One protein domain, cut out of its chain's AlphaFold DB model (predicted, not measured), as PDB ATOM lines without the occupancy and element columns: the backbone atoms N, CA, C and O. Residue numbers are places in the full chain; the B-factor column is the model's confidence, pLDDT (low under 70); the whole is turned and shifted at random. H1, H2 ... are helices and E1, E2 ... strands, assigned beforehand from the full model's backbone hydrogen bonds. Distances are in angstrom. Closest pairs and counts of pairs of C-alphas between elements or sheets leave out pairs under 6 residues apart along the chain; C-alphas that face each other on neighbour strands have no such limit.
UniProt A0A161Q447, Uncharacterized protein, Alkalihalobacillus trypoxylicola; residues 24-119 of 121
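Overview. This is residues 24 to 119 of the 121 residues of an uncharacterized protein of Alkalihalobacillus trypoxylicola (UniProt A0A161Q447). A twisted sheet of four strands has two helices, H1 and H3, over one face and no named helix over the other; the short H2 lies off the sheet. The printed part has 96 residues, with the order H1 H2 H3 E1 E2 E3 E4. The sheet, E1 E2 E3 E4 across, is antiparallel throughout, and the class is mixed, helices and strands. The whole is compact, with a radius of gyration of the C-alphas of 12.5 A and spans of 40 by 27 by 22 A.

Along the chain. H1, residues 31 to 41, begins at C-alpha 31 (-11.772, 31.557, -16.530) and is 15.4 A long. H2 is residues 47 to 51, 5.9 A, and H3 residues 62 to 74, 18.3 A. E1 is residues 78 to 83, 16.9 A; E2, 86 to 91, 17.2 A; E3, 96 to 104, 24.3 A. E4, residues 111 to 118, 19.6 A, ends at C-alpha 118 (-20.184, 19.245, -22.682).

Arrangement. The four strands form a meander, each the antiparallel neighbour of the one before, in three hairpins. Within hydrogen-bond range are N 81 and O 88 of E1 and E2, 3.0 A; N 89 and O 98 of E2 and E3, 2.9 A; and N 101 and O 115 of E3 and E4, 2.9 A. E4 bends by 58 degrees at residue 114. H1 and H3 are on the same face, making two layers, helices on one face of a sheet. H1, at a height of 9.8 A over the sheet, runs slantwise to the strands, with Pro 31 and Leu 87 the closest C-alphas to E2, 6.1 A. H3, at a height of 8.5 A, runs across the strands, with Leu 68 and Ile 118 the closest C-alphas to E4, 6.9 A. H1 and H3 are close but not clearly touching, about perpendicular at 79 degrees, the closest C-alphas being Arg 39 and Ile 72, 6.5 A. H2 only just touches H3, with 3 pairs of C-alphas within 8 A, at residues 62 to 65 of H3 alone; the closest are Phe 47 and Asp 62, 6.1 A. In H1, H2 and H3 every O i to N i+4 pair is within hydrogen-bond range.

Size, cuts and confidence. The C-alphas farthest apart are those of Asp 93 and Gln 107, 39.7 A. The printed part has no cut, and no link is long. Residues 24 to 25 are under pLDDT 70.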
ATOM      1  N   THR A  24     -26.521  39.425  -6.699       56.69
ATOM      2  CA  THR A  24     -25.493  39.961  -7.603       56.69
ATOM      3  C   THR A  24     -24.535  38.851  -7.998       56.69
ATOM      4  O   THR A  24     -23.761  38.373  -7.168       56.69
ATOM      5  N   LEU A  25     -24.569  38.456  -9.271       66.81
ATOM      6  CA  LEU A  25     -23.574  37.542  -9.827       66.81
ATOM      7  C   LEU A  25     -22.168  38.102  -9.648       66.81
ATOM      8  O   LEU A  25     -21.931  39.312  -9.737       66.81
ATOM      9  N   LEU A  26     -21.230  37.199  -9.365       72.75
ATOM     10  CA  LEU A  26     -19.833  37.560  -9.205       72.75
ATOM     11  C   LEU A  26     -19.300  38.088 -10.540       72.75
ATOM     12  O   LEU A  26     -19.361  37.402 -11.558       72.75
ATOM     13  N   VAL A  27     -18.723  39.289 -10.519       82.62
ATOM     14  CA  VAL A  27     -17.928  39.788 -11.643       82.62
ATOM     15  C   VAL A  27     -16.628  38.991 -11.679       82.62
ATOM     16  O   VAL A  27     -15.750  39.196 -10.842       82.62
ATOM     17  N   VAL A  28     -16.519  38.082 -12.640       88.44
ATOM     18  CA  VAL A  28     -15.379  37.171 -12.787       88.44
ATOM     19  C   VAL A  28     -14.309  37.786 -13.686       88.44
ATOM     20  O   VAL A  28     -14.618  38.426 -14.690       88.44
ATOM     21  N   ARG A  29     -13.032  37.619 -13.326       89.94
ATOM     22  CA  ARG A  29     -11.890  38.222 -14.042       89.94
ATOM     23  C   ARG A  29     -10.961  37.202 -14.690       89.94
ATOM     24  O   ARG A  29     -10.070  37.587 -15.444       89.94
ATOM     25  N   THR A  30     -11.135  35.915 -14.388       93.00
ATOM     26  CA  THR A  30     -10.372  34.812 -14.992       93.00
ATOM     27  C   THR A  30     -11.280  33.609 -15.264       93.00
ATOM     28  O   THR A  30     -12.247  33.422 -14.516       93.00
ATOM     29  N   PRO A  31     -10.985  32.764 -16.274       95.31
ATOM     30  CA  PRO A  31     -11.772  31.557 -16.530       95.31
ATOM     31  C   PRO A  31     -11.845  30.644 -15.308       95.31
ATOM     32  O   PRO A  31     -12.898  30.094 -15.010       95.31
ATOM     33  N   LEU A  32     -10.739  30.528 -14.564       95.31
ATOM     34  CA  LEU A  32     -10.667  29.716 -13.352       95.31
ATOM     35  C   LEU A  32     -11.566  30.249 -12.229       95.31
ATOM     36  O   LEU A  32     -12.213  29.463 -11.547       95.31
ATOM     37  N   GLU A  33     -11.619  31.566 -12.028       94.44
ATOM     38  CA  GLU A  33     -12.525  32.176 -11.047       94.44
ATOM     39  C   GLU A  33     -13.988  31.912 -11.410       94.44
ATOM     40  O   GLU A  33     -14.778  31.531 -10.547       94.44
ATOM     41  N   ALA A  34     -14.334  32.061 -12.690       93.50
ATOM     42  CA  ALA A  34     -15.684  31.821 -13.178       93.50
ATOM     43  C   ALA A  34     -16.106  30.358 -13.029       93.50
ATOM     44  O   ALA A  34     -17.179  30.054 -12.518       93.50
ATOM     45  N   ASP A  35     -15.227  29.440 -13.407       95.50
ATOM     46  CA  ASP A  35     -15.426  28.006 -13.259       95.50
ATOM     47  C   ASP A  35     -15.525  27.572 -11.780       95.50
ATOM     48  O   ASP A  35     -16.369  26.745 -11.429       95.50
ATOM     49  N   GLN A  36     -14.725  28.166 -10.889       94.62
ATOM     50  CA  GLN A  36     -14.837  27.942  -9.446       94.62
ATOM     51  C   GLN A  36     -16.171  28.475  -8.900       94.62
ATOM     52  O   GLN A  36     -16.813  27.797  -8.097       94.62
ATOM     53  N   TYR A  37     -16.602  29.663  -9.339       93.75
ATOM     54  CA  TYR A  37     -17.904  30.225  -8.981       93.75
ATOM     55  C   TYR A  37     -19.037  29.298  -9.415       93.75
ATOM     56  O   TYR A  37     -19.873  28.949  -8.583       93.75
ATOM     57  N   LEU A  38     -19.031  28.856 -10.676       94.44
ATOM     58  CA  LEU A  38     -20.035  27.935 -11.195       94.44
ATOM     59  C   LEU A  38     -20.100  26.697 -10.311       94.44
ATOM     60  O   LEU A  38     -21.141  26.432  -9.735       94.44
ATOM     61  N   ARG A  39     -18.990  25.995 -10.083       94.75
ATOM     62  CA  ARG A  39     -19.019  24.759  -9.286       94.75
ATOM     63  C   ARG A  39     -19.451  24.930  -7.840       94.75
ATOM     64  O   ARG A  39     -20.074  24.026  -7.300       94.75
ATOM     65  N   ASN A  40     -19.139  26.065  -7.228       93.69
ATOM     66  CA  ASN A  40     -19.552  26.334  -5.856       93.69
ATOM     67  C   ASN A  40     -21.054  26.644  -5.737       93.69
ATOM     68  O   ASN A  40     -21.598  26.493  -4.649       93.69
ATOM     69  N   ASN A  41     -21.703  27.101  -6.816       92.88
ATOM     70  CA  ASN A  41     -23.073  27.619  -6.774       92.88
ATOM     71  C   ASN A  41     -24.042  26.902  -7.736       92.88
ATOM     72  O   ASN A  41     -25.230  27.203  -7.718       92.88
ATOM     73  N   ILE A  42     -23.577  25.967  -8.575       92.81
ATOM     74  CA  ILE A  42     -24.359  25.437  -9.708       92.81
ATOM     75  C   ILE A  42     -25.679  24.779  -9.284       92.81
ATOM     76  O   ILE A  42     -26.648  24.839 -10.031       92.81
ATOM     77  N   GLU A  43     -25.728  24.181  -8.093       90.69
ATOM     78  CA  GLU A  43     -26.925  23.528  -7.542       90.69
ATOM     79  C   GLU A  43     -28.027  24.530  -7.163       90.69
ATOM     80  O   GLU A  43     -29.209  24.197  -7.188       90.69
ATOM     81  N   GLU A  44     -27.647  25.759  -6.811       90.50
ATOM     82  CA  GLU A  44     -28.570  26.826  -6.405       90.50
ATOM     83  C   GLU A  44     -28.875  27.798  -7.555       90.50
ATOM     84  O   GLU A  44     -29.857  28.543  -7.503       90.50
ATOM     85  N   LEU A  45     -28.052  27.789  -8.609       90.50
ATOM     86  CA  LEU A  45     -28.248  28.619  -9.789       90.50
ATOM     87  C   LEU A  45     -29.443  28.132 -10.620       90.50
ATOM     88  O   LEU A  45     -29.592  26.951 -10.932       90.50
ATOM     89  N   VAL A  46     -30.263  29.089 -11.042       93.50
ATOM     90  CA  VAL A  46     -31.278  28.913 -12.088       93.50
ATOM     91  C   VAL A  46     -30.764  29.497 -13.401       93.50
ATOM     92  O   VAL A  46     -29.867  30.345 -13.386       93.50
ATOM     93  N   PHE A  47     -31.337  29.072 -14.532       93.50
ATOM     94  CA  PHE A  47     -30.853  29.491 -15.849       93.50
ATOM     95  C   PHE A  47     -30.846  31.015 -16.022       93.50
ATOM     96  O   PHE A  47     -29.830  31.551 -16.439       93.50
ATOM     97  N   ASP A  48     -31.897  31.724 -15.602       91.81
ATOM     98  CA  ASP A  48     -31.975  33.193 -15.701       91.81
ATOM     99  C   ASP A  48     -30.826  33.914 -14.965       91.81
ATOM    100  O   ASP A  48     -30.391  34.992 -15.370       91.81
ATOM    101  N   SER A  49     -30.317  33.335 -13.872       91.12
ATOM    102  CA  SER A  49     -29.136  33.860 -13.177       91.12
ATOM    103  C   SER A  49     -27.860  33.484 -13.924       91.12
ATOM    104  O   SER A  49     -26.981  34.314 -14.120       91.12
ATOM    105  N   PHE A  50     -27.748  32.242 -14.387       92.94
ATOM    106  CA  PHE A  50     -26.608  31.809 -15.189       92.94
ATOM    107  C   PHE A  50     -26.459  32.626 -16.485       92.94
ATOM    108  O   PHE A  50     -25.345  33.012 -16.833       92.94
ATOM    109  N   GLU A  51     -27.568  32.963 -17.148       93.06
ATOM    110  CA  GLU A  51     -27.615  33.723 -18.399       93.06
ATOM    111  C   GLU A  51     -26.957  35.105 -18.268       93.06
ATOM    112  O   GLU A  51     -26.357  35.582 -19.225       93.06
ATOM    113  N   GLN A  52     -26.945  35.728 -17.083       90.69
ATOM    114  CA  GLN A  52     -26.270  37.026 -16.918       90.69
ATOM    115  C   GLN A  52     -24.734  36.912 -16.924       90.69
ATOM    116  O   GLN A  52     -24.049  37.924 -17.050       90.69
ATOM    117  N   MET A  53     -24.177  35.700 -16.799       91.50
ATOM    118  CA  MET A  53     -22.749  35.432 -17.027       91.50
ATOM    119  C   MET A  53     -22.441  35.121 -18.492       91.50
ATOM    120  O   MET A  53     -21.270  35.013 -18.854       91.50
ATOM    121  N   VAL A  54     -23.464  34.907 -19.317       93.62
ATOM    122  CA  VAL A  54     -23.345  34.472 -20.706       93.62
ATOM    123  C   VAL A  54     -23.285  35.697 -21.617       93.62
ATOM    124  O   VAL A  54     -24.029  36.660 -21.441       93.62
ATOM    125  N   SER A  55     -22.380  35.674 -22.596       93.06
ATOM    126  CA  SER A  55     -22.286  36.752 -23.583       93.06
ATOM    127  C   SER A  55     -23.565  36.825 -24.418       93.06
ATOM    128  O   SER A  55     -24.128  35.799 -24.788       93.06
ATOM    129  N   SER A  56     -24.014  38.028 -24.770       89.12
ATOM    130  CA  SER A  56     -25.272  38.220 -25.518       89.12
ATOM    131  C   SER A  56     -25.303  37.574 -26.915       89.12
ATOM    132  O   SER A  56     -26.377  37.332 -27.462       89.12
ATOM    133  N   ASP A  57     -24.137  37.309 -27.502       90.19
ATOM    134  CA  ASP A  57     -23.944  36.645 -28.795       90.19
ATOM    135  C   ASP A  57     -23.614  35.147 -28.667       90.19
ATOM    136  O   ASP A  57     -23.406  34.460 -29.671       90.19
ATOM    137  N   SER A  58     -23.599  34.635 -27.437       92.38
ATOM    138  CA  SER A  58     -23.364  33.232 -27.130       92.38
ATOM    139  C   SER A  58     -24.482  32.335 -27.660       92.38
ATOM    140  O   SER A  58     -25.663  32.683 -27.666       92.38
ATOM    141  N   GLY A  59     -24.103  31.122 -28.061       92.31
ATOM    142  CA  GLY A  59     -25.041  30.052 -28.402       92.31
ATOM    143  C   GLY A  59     -25.460  29.183 -27.215       92.31
ATOM    144  O   GLY A  59     -26.115  28.169 -27.445       92.31
ATOM    145  N   VAL A  60     -25.046  29.520 -25.987       95.62
ATOM    146  CA  VAL A  60     -25.282  28.691 -24.798       95.62
ATOM    147  C   VAL A  60     -26.763  28.665 -24.427       95.62
ATOM    148  O   VAL A  60     -27.425  29.692 -24.323       95.62
ATOM    149  N   THR A  61     -27.277  27.460 -24.210       96.06
ATOM    150  CA  THR A  61     -28.698  27.183 -23.978       96.06
ATOM    151  C   THR A  61     -28.978  26.659 -22.570       96.06
ATOM    152  O   THR A  61     -28.106  26.082 -21.921       96.06
ATOM    153  N   ASP A  62     -30.240  26.749 -22.134       96.56
ATOM    154  CA  ASP A  62     -30.731  26.121 -20.893       96.56
ATOM    155  C   ASP A  62     -30.440  24.614 -20.852       96.56
ATOM    156  O   ASP A  62     -30.019  24.058 -19.842       96.56
ATOM    157  N   LYS A  63     -30.529  23.942 -22.003       96.69
ATOM    158  CA  LYS A  63     -30.162  22.528 -22.108       96.69
ATOM    159  C   LYS A  63     -28.693  22.279 -21.741       96.69
ATOM    160  O   LYS A  63     -28.398  21.309 -21.049       96.69
ATOM    161  N   GLU A  64     -27.771  23.107 -22.224       96.56
ATOM    162  CA  GLU A  64     -26.344  22.966 -21.908       96.56
ATOM    163  C   GLU A  64     -26.048  23.326 -20.453       96.56
ATOM    164  O   GLU A  64     -25.199  22.686 -19.837       96.56
ATOM    165  N   PHE A  65     -26.780  24.287 -19.886       96.75
ATOM    166  CA  PHE A  65     -26.723  24.599 -18.461       96.75
ATOM    167  C   PHE A  65     -27.166  23.411 -17.589       96.75
ATOM    168  O   PHE A  65     -26.443  23.028 -16.669       96.75
ATOM    169  N   ILE A  66     -28.288  22.763 -17.919       97.19
ATOM    170  CA  ILE A  66     -28.772  21.563 -17.215       97.19
ATOM    171  C   ILE A  66     -27.753  20.415 -17.310       97.19
ATOM    172  O   ILE A  66     -27.505  19.706 -16.330       97.19
ATOM    173  N   GLU A  67     -27.128  20.218 -18.474       97.44
ATOM    174  CA  GLU A  67     -26.069  19.213 -18.617       97.44
ATOM    175  C   GLU A  67     -24.809  19.580 -17.824       97.44
ATOM    176  O   GLU A  67     -24.201  18.700 -17.215       97.44
ATOM    177  N   LEU A  68     -24.430  20.860 -17.767       97.62
ATOM    178  CA  LEU A  68     -23.319  21.329 -16.938       97.62
ATOM    179  C   LEU A  68     -23.580  21.069 -15.450       97.62
ATOM    180  O   LEU A  68     -22.697  20.547 -14.770       97.62
ATOM    181  N   GLN A  69     -24.788  21.377 -14.962       97.25
ATOM    182  CA  GLN A  69     -25.234  21.052 -13.603       97.25
ATOM    183  C   GLN A  69     -25.034  19.571 -13.301       97.25
ATOM    184  O   GLN A  69     -24.376  19.212 -12.324       97.25
ATOM    185  N   ARG A  70     -25.545  18.705 -14.183       96.94
ATOM    186  CA  ARG A  70     -25.402  17.256 -14.043       96.94
ATOM    187  C   ARG A  70     -23.931  16.836 -14.001       96.94
ATOM    188  O   ARG A  70     -23.544  16.101 -13.102       96.94
ATOM    189  N   VAL A  71     -23.110  17.308 -14.940       97.31
ATOM    190  CA  VAL A  71     -21.692  16.931 -15.029       97.31
ATOM    191  C   VAL A  71     -20.903  17.375 -13.800       97.31
ATOM    192  O   VAL A  71     -20.104  16.586 -13.303       97.31
ATOM    193  N   ILE A  72     -21.125  18.596 -13.303       96.56
ATOM    194  CA  ILE A  72     -20.456  19.100 -12.096       96.56
ATOM    195  C   ILE A  72     -20.843  18.260 -10.877       96.56
ATOM    196  O   ILE A  72     -19.957  17.865 -10.125       96.56
ATOM    197  N   ARG A  73     -22.135  17.959 -10.709       95.12
ATOM    198  CA  ARG A  73     -22.646  17.156  -9.592       95.12
ATOM    199  C   ARG A  73     -22.122  15.724  -9.599       95.12
ATOM    200  O   ARG A  73     -21.840  15.157  -8.552       95.12
ATOM    201  N   ASP A  74     -22.023  15.127 -10.783       95.81
ATOM    202  CA  ASP A  74     -21.577  13.741 -10.928       95.81
ATOM    203  C   ASP A  74     -20.041  13.614 -10.755       95.81
ATOM    204  O   ASP A  74     -19.530  12.502 -10.618       95.81
ATOM    205  N   HIS A  75     -19.297  14.735 -10.739       95.88
ATOM    206  CA  HIS A  75     -17.831  14.771 -10.691       95.88
ATOM    207  C   HIS A  75     -17.289  15.819  -9.703       95.88
ATOM    208  O   HIS A  75     -16.844  16.907 -10.086       95.88
ATOM    209  N   ASP A  76     -17.234  15.459  -8.422       89.94
ATOM    210  CA  ASP A  76     -16.646  16.310  -7.378       89.94
ATOM    211  C   ASP A  76     -15.127  16.483  -7.560       89.94
ATOM    212  O   ASP A  76     -14.582  17.590  -7.467       89.94
ATOM    213  N   GLU A  77     -14.422  15.400  -7.892       95.06
ATOM    214  CA  GLU A  77     -12.972  15.407  -8.087       95.06
ATOM    215  C   GLU A  77     -12.600  15.571  -9.562       95.06
ATOM    216  O   GLU A  77     -12.904  14.738 -10.415       95.06
ATOM    217  N   THR A  78     -11.889  16.656  -9.872       97.12
ATOM    218  CA  THR A  78     -11.535  17.006 -11.254       97.12
ATOM    219  C   THR A  78     -10.166  17.665 -11.331       97.12
ATOM    220  O   THR A  78      -9.683  18.236 -10.351       97.12
ATOM    221  N   ARG A  79      -9.603  17.726 -12.533       97.56
ATOM    222  CA  ARG A  79      -8.437  18.549 -12.875       97.56
ATOM    223  C   ARG A  79      -8.816  19.568 -13.943       97.56
ATOM    224  O   ARG A  79      -9.829  19.413 -14.620       97.56
ATOM    225  N   TYR A  80      -8.001  20.605 -14.109       97.62
ATOM    226  CA  TYR A  80      -8.211  21.588 -15.165       97.62
ATOM    227  C   TYR A  80      -6.923  21.954 -15.884       97.62
ATOM    228  O   TYR A  80      -5.827  21.854 -15.329       97.62
ATOM    229  N   ILE A  81      -7.096  22.411 -17.117       97.56
ATOM    230  CA  ILE A  81      -6.083  23.108 -17.899       97.56
ATOM    231  C   ILE A  81      -6.712  24.425 -18.342       97.56
ATOM    232  O   ILE A  81      -7.850  24.441 -18.806       97.56
ATOM    233  N   MET A  82      -5.976  25.520 -18.174       96.50
ATOM    234  CA  MET A  82      -6.385  26.853 -18.608       96.50
ATOM    235  C   MET A  82      -5.381  27.361 -19.639       96.50
ATOM    236  O   MET A  82      -4.172  27.295 -19.401       96.50
ATOM    237  N   ILE A  83      -5.883  27.837 -20.775       95.12
ATOM    238  CA  ILE A  83      -5.091  28.404 -21.869       95.12
ATOM    239  C   ILE A  83      -5.772  29.715 -22.247       95.12
ATOM    240  O   ILE A  83      -6.868  29.687 -22.787       95.12
ATOM    241  N   GLU A  84      -5.145  30.850 -21.934       93.25
ATOM    242  CA  GLU A  84      -5.748  32.176 -22.161       93.25
ATOM    243  C   GLU A  84      -7.151  32.266 -21.520       93.25
ATOM    244  O   GLU A  84      -7.295  31.974 -20.329       93.25
ATOM    245  N   GLU A  85      -8.176  32.648 -22.281       95.25
ATOM    246  CA  GLU A  85      -9.575  32.712 -21.851       95.25
ATOM    247  C   GLU A  85     -10.338  31.378 -22.002       95.25
ATOM    248  O   GLU A  85     -11.568  31.338 -21.934       95.25
ATOM    249  N   GLU A  86      -9.628  30.266 -22.175       97.25
ATOM    250  CA  GLU A  86     -10.198  28.928 -22.288       97.25
ATOM    251  C   GLU A  86      -9.946  28.086 -21.034       97.25
ATOM    252  O   GLU A  86      -8.858  28.102 -20.445       97.25
ATOM    253  N   LEU A  87     -10.941  27.283 -20.646       98.25
ATOM    254  CA  LEU A  87     -10.822  26.324 -19.550       98.25
ATOM    255  C   LEU A  87     -11.363  24.957 -19.956       98.25
ATOM    256  O   LEU A  87     -12.498  24.817 -20.404       98.25
ATOM    257  N   PHE A  88     -10.532  23.942 -19.744       98.38
ATOM    258  CA  PHE A  88     -10.831  22.536 -19.974       98.38
ATOM    259  C   PHE A  88     -10.885  21.824 -18.629       98.38
ATOM    260  O   PHE A  88      -9.930  21.911 -17.848       98.38
ATOM    261  N   ARG A  89     -11.970  21.097 -18.361       98.19
ATOM    262  CA  ARG A  89     -12.133  20.317 -17.134       98.19
ATOM    263  C   ARG A  89     -12.102  18.827 -17.429       98.19
ATOM    264  O   ARG A  89     -12.765  18.368 -18.352       98.19
ATOM    265  N   PHE A  90     -11.378  18.081 -16.605       98.25
ATOM    266  CA  PHE A  90     -11.193  16.641 -16.737       98.25
ATOM    267  C   PHE A  90     -11.563  15.924 -15.443       98.25
ATOM    268  O   PHE A  90     -11.362  16.478 -14.359       98.25
ATOM    269  N   ASN A  91     -12.029  14.682 -15.534       97.06
ATOM    270  CA  ASN A  91     -12.130  13.810 -14.366       97.06
ATOM    271  C   ASN A  91     -10.735  13.328 -13.909       97.06
ATOM    272  O   ASN A  91      -9.694  13.685 -14.478       97.06
ATOM    273  N   ILE A  92     -10.695  12.531 -12.841       96.31
ATOM    274  CA  ILE A  92      -9.448  11.992 -12.276       96.31
ATOM    275  C   ILE A  92      -8.714  11.029 -13.221       96.31
ATOM    276  O   ILE A  92      -7.478  10.957 -13.168       96.31
ATOM    277  N   ASP A  93      -9.462  10.372 -14.108       95.88
ATOM    278  CA  ASP A  93      -8.979   9.430 -15.121       95.88
ATOM    279  C   ASP A  93      -8.442  10.141 -16.377       95.88
ATOM    280  O   ASP A  93      -7.773   9.530 -17.210       95.88
ATOM    281  N   GLY A  94      -8.639  11.460 -16.471       96.31
ATOM    282  CA  GLY A  94      -8.137  12.303 -17.555       96.31
ATOM    283  C   GLY A  94      -9.098  12.457 -18.734       96.31
ATOM    284  O   GLY A  94      -8.698  12.987 -19.771       96.31
ATOM    285  N   GLU A  95     -10.350  12.033 -18.594       97.00
ATOM    286  CA  GLU A  95     -11.393  12.233 -19.599       97.00
ATOM    287  C   GLU A  95     -11.947  13.655 -19.500       97.00
ATOM    288  O   GLU A  95     -12.168  14.179 -18.405       97.00
ATOM    289  N   LEU A  96     -12.148  14.300 -20.652       97.94
ATOM    290  CA  LEU A  96     -12.721  15.643 -20.714       97.94
ATOM    291  C   LEU A  96     -14.187  15.587 -20.266       97.94
ATOM    292  O   LEU A  96     -14.947  14.749 -20.736       97.94
ATOM    293  N   LEU A  97     -14.581  16.512 -19.396       98.19
ATOM    294  CA  LEU A  97     -15.944  16.654 -18.887       98.19
ATOM    295  C   LEU A  97     -16.676  17.791 -19.594       98.19
ATOM    296  O   LEU A  97     -17.750  17.612 -20.164       98.19
ATOM    297  N   TYR A  98     -16.070  18.973 -19.583       98.25
ATOM    298  CA  TYR A  98     -16.588  20.146 -20.268       98.25
ATOM    299  C   TYR A  98     -15.465  21.125 -20.594       98.25
ATOM    300  O   TYR A  98     -14.347  21.048 -20.071       98.25
ATOM    301  N   TYR A  99     -15.792  22.053 -21.478       97.44
ATOM    302  CA  TYR A  99     -14.920  23.113 -21.941       97.44
ATOM    303  C   TYR A  99     -15.690  24.428 -22.021       97.44
ATOM    304  O   TYR A  99     -16.832  24.452 -22.488       97.44
ATOM    305  N   THR A 100     -15.047  25.513 -21.601       98.06
ATOM    306  CA  THR A 100     -15.611  26.864 -21.639       98.06
ATOM    307  C   THR A 100     -14.671  27.842 -22.328       98.06
ATOM    308  O   THR A 100     -13.471  27.824 -22.046       98.06
ATOM    309  N   VAL A 101     -15.231  28.725 -23.154       97.56
ATOM    310  CA  VAL A 101     -14.547  29.898 -23.721       97.56
ATOM    311  C   VAL A 101     -15.152  31.142 -23.123       97.56
ATOM    312  O   VAL A 101     -16.371  31.317 -23.155       97.56
ATOM    313  N   TRP A 102     -14.289  32.023 -22.650       96.00
ATOM    314  CA  TRP A 102     -14.676  33.295 -22.082       96.00
ATOM    315  C   TRP A 102     -14.253  34.430 -23.009       96.00
ATOM    316  O   TRP A 102     -13.291  34.328 -23.767       96.00
ATOM    317  N   THR A 103     -15.002  35.520 -22.996       94.50
ATOM    318  CA  THR A 103     -14.670  36.740 -23.728       94.50
ATOM    319  C   THR A 103     -14.621  37.890 -22.753       94.50
ATOM    320  O   THR A 103     -15.437  37.985 -21.839       94.50
ATOM    321  N   LYS A 104     -13.610  38.735 -22.922       92.62
ATOM    322  CA  LYS A 104     -13.365  39.856 -22.038       92.62
ATOM    323  C   LYS A 104     -14.191  41.059 -22.459       92.62
ATOM    324  O   LYS A 104     -14.077  41.504 -23.598       92.62
ATOM    325  N   ASP A 105     -14.964  41.603 -21.531       85.94
ATOM    326  CA  ASP A 105     -15.583  42.909 -21.702       85.94
ATOM    327  C   ASP A 105     -14.493  43.987 -21.595       85.94
ATOM    328  O   ASP A 105     -13.767  44.092 -20.600       85.94
ATOM    329  N   GLU A 106     -14.333  44.788 -22.647       82.38
ATOM    330  CA  GLU A 106     -13.307  45.828 -22.698       82.38
ATOM    331  C   GLU A 106     -13.549  46.952 -21.675       82.38
ATOM    332  O   GLU A 106     -12.584  47.582 -21.232       82.38
ATOM    333  N   GLN A 107     -14.800  47.193 -21.269       83.31
ATOM    334  CA  GLN A 107     -15.175  48.316 -20.410       83.31
ATOM    335  C   GLN A 107     -14.759  48.100 -18.955       83.31
ATOM    336  O   GLN A 107     -14.176  48.999 -18.346       83.31
ATOM    337  N   ASP A 108     -15.028  46.921 -18.394       86.94
ATOM    338  CA  ASP A 108     -14.783  46.620 -16.976       86.94
ATOM    339  C   ASP A 108     -13.789  45.466 -16.739       86.94
ATOM    340  O   ASP A 108     -13.426  45.171 -15.588       86.94
ATOM    341  N   GLN A 109     -13.273  44.884 -17.829       85.44
ATOM    342  CA  GLN A 109     -12.328  43.769 -17.836       85.44
ATOM    343  C   GLN A 109     -12.901  42.487 -17.206       85.44
ATOM    344  O   GLN A 109     -12.121  41.631 -16.776       85.44
ATOM    345  N   SER A 110     -14.229  42.373 -17.117       90.94
ATOM    346  CA  SER A 110     -14.927  41.151 -16.721       90.94
ATOM    347  C   SER A 110     -14.908  40.113 -17.841       90.94
ATOM    348  O   SER A 110     -14.609  40.423 -18.994       90.94
ATOM    349  N   LEU A 111     -15.176  38.857 -17.493       94.12
ATOM    350  CA  LEU A 111     -15.339  37.774 -18.453       94.12
ATOM    351  C   LEU A 111     -16.804  37.365 -18.566       94.12
ATOM    352  O   LEU A 111     -17.482  37.174 -17.559       94.12
ATOM    353  N   GLN A 112     -17.244  37.146 -19.800       94.88
ATOM    354  CA  GLN A 112     -18.544  36.573 -20.132       94.88
ATOM    355  C   GLN A 112     -18.361  35.244 -20.864       94.88
ATOM    356  O   GLN A 112     -17.444  35.080 -21.671       94.88
ATOM    357  N   LEU A 113     -19.218  34.272 -20.567       95.81
ATOM    358  CA  LEU A 113     -19.181  32.943 -21.157       95.81
ATOM    359  C   LEU A 113     -19.664  33.018 -22.607       95.81
ATOM    360  O   LEU A 113     -20.847  33.225 -22.874       95.81
ATOM    361  N   ASN A 114     -18.746  32.825 -23.544       96.38
ATOM    362  CA  ASN A 114     -19.024  32.858 -24.976       96.38
ATOM    363  C   ASN A 114     -19.364  31.465 -25.529       96.38
ATOM    364  O   ASN A 114     -20.175  31.319 -26.438       96.38
ATOM    365  N   ALA A 115     -18.754  30.415 -24.975       97.06
ATOM    366  CA  ALA A 115     -19.070  29.047 -25.363       97.06
ATOM    367  C   ALA A 115     -18.980  28.086 -24.181       97.06
ATOM    368  O   ALA A 115     -18.045  28.150 -23.387       97.06
ATOM    369  N   LEU A 116     -19.910  27.137 -24.141       97.81
ATOM    370  CA  LEU A 116     -19.912  25.978 -23.258       97.81
ATOM    371  C   LEU A 116     -20.057  24.731 -24.124       97.81
ATOM    372  O   LEU A 116     -20.921  24.670 -24.991       97.81
ATOM    373  N   LYS A 117     -19.204  23.732 -23.907       97.56
ATOM    374  CA  LYS A 117     -19.316  22.428 -24.563       97.56
ATOM    375  C   LYS A 117     -19.200  21.329 -23.529       97.56
ATOM    376  O   LYS A 117     -18.199  21.253 -22.820       97.56
ATOM    377  N   ILE A 118     -20.198  20.458 -23.496       97.75
ATOM    378  CA  ILE A 118     -20.184  19.245 -22.682       97.75
ATOM    379  C   ILE A 118     -19.574  18.116 -23.508       97.75
ATOM    380  O   ILE A 118     -19.964  17.899 -24.659       97.75
ATOM    381  N   ALA A 119     -18.581  17.430 -22.951       95.50
ATOM    382  CA  ALA A 119     -17.960  16.300 -23.620       95.50
ATOM    383  C   ALA A 119     -18.912  15.089 -23.630       95.50
ATOM    384  O   ALA A 119     -19.653  14.896 -22.661       95.50
TER     385      ALA A 119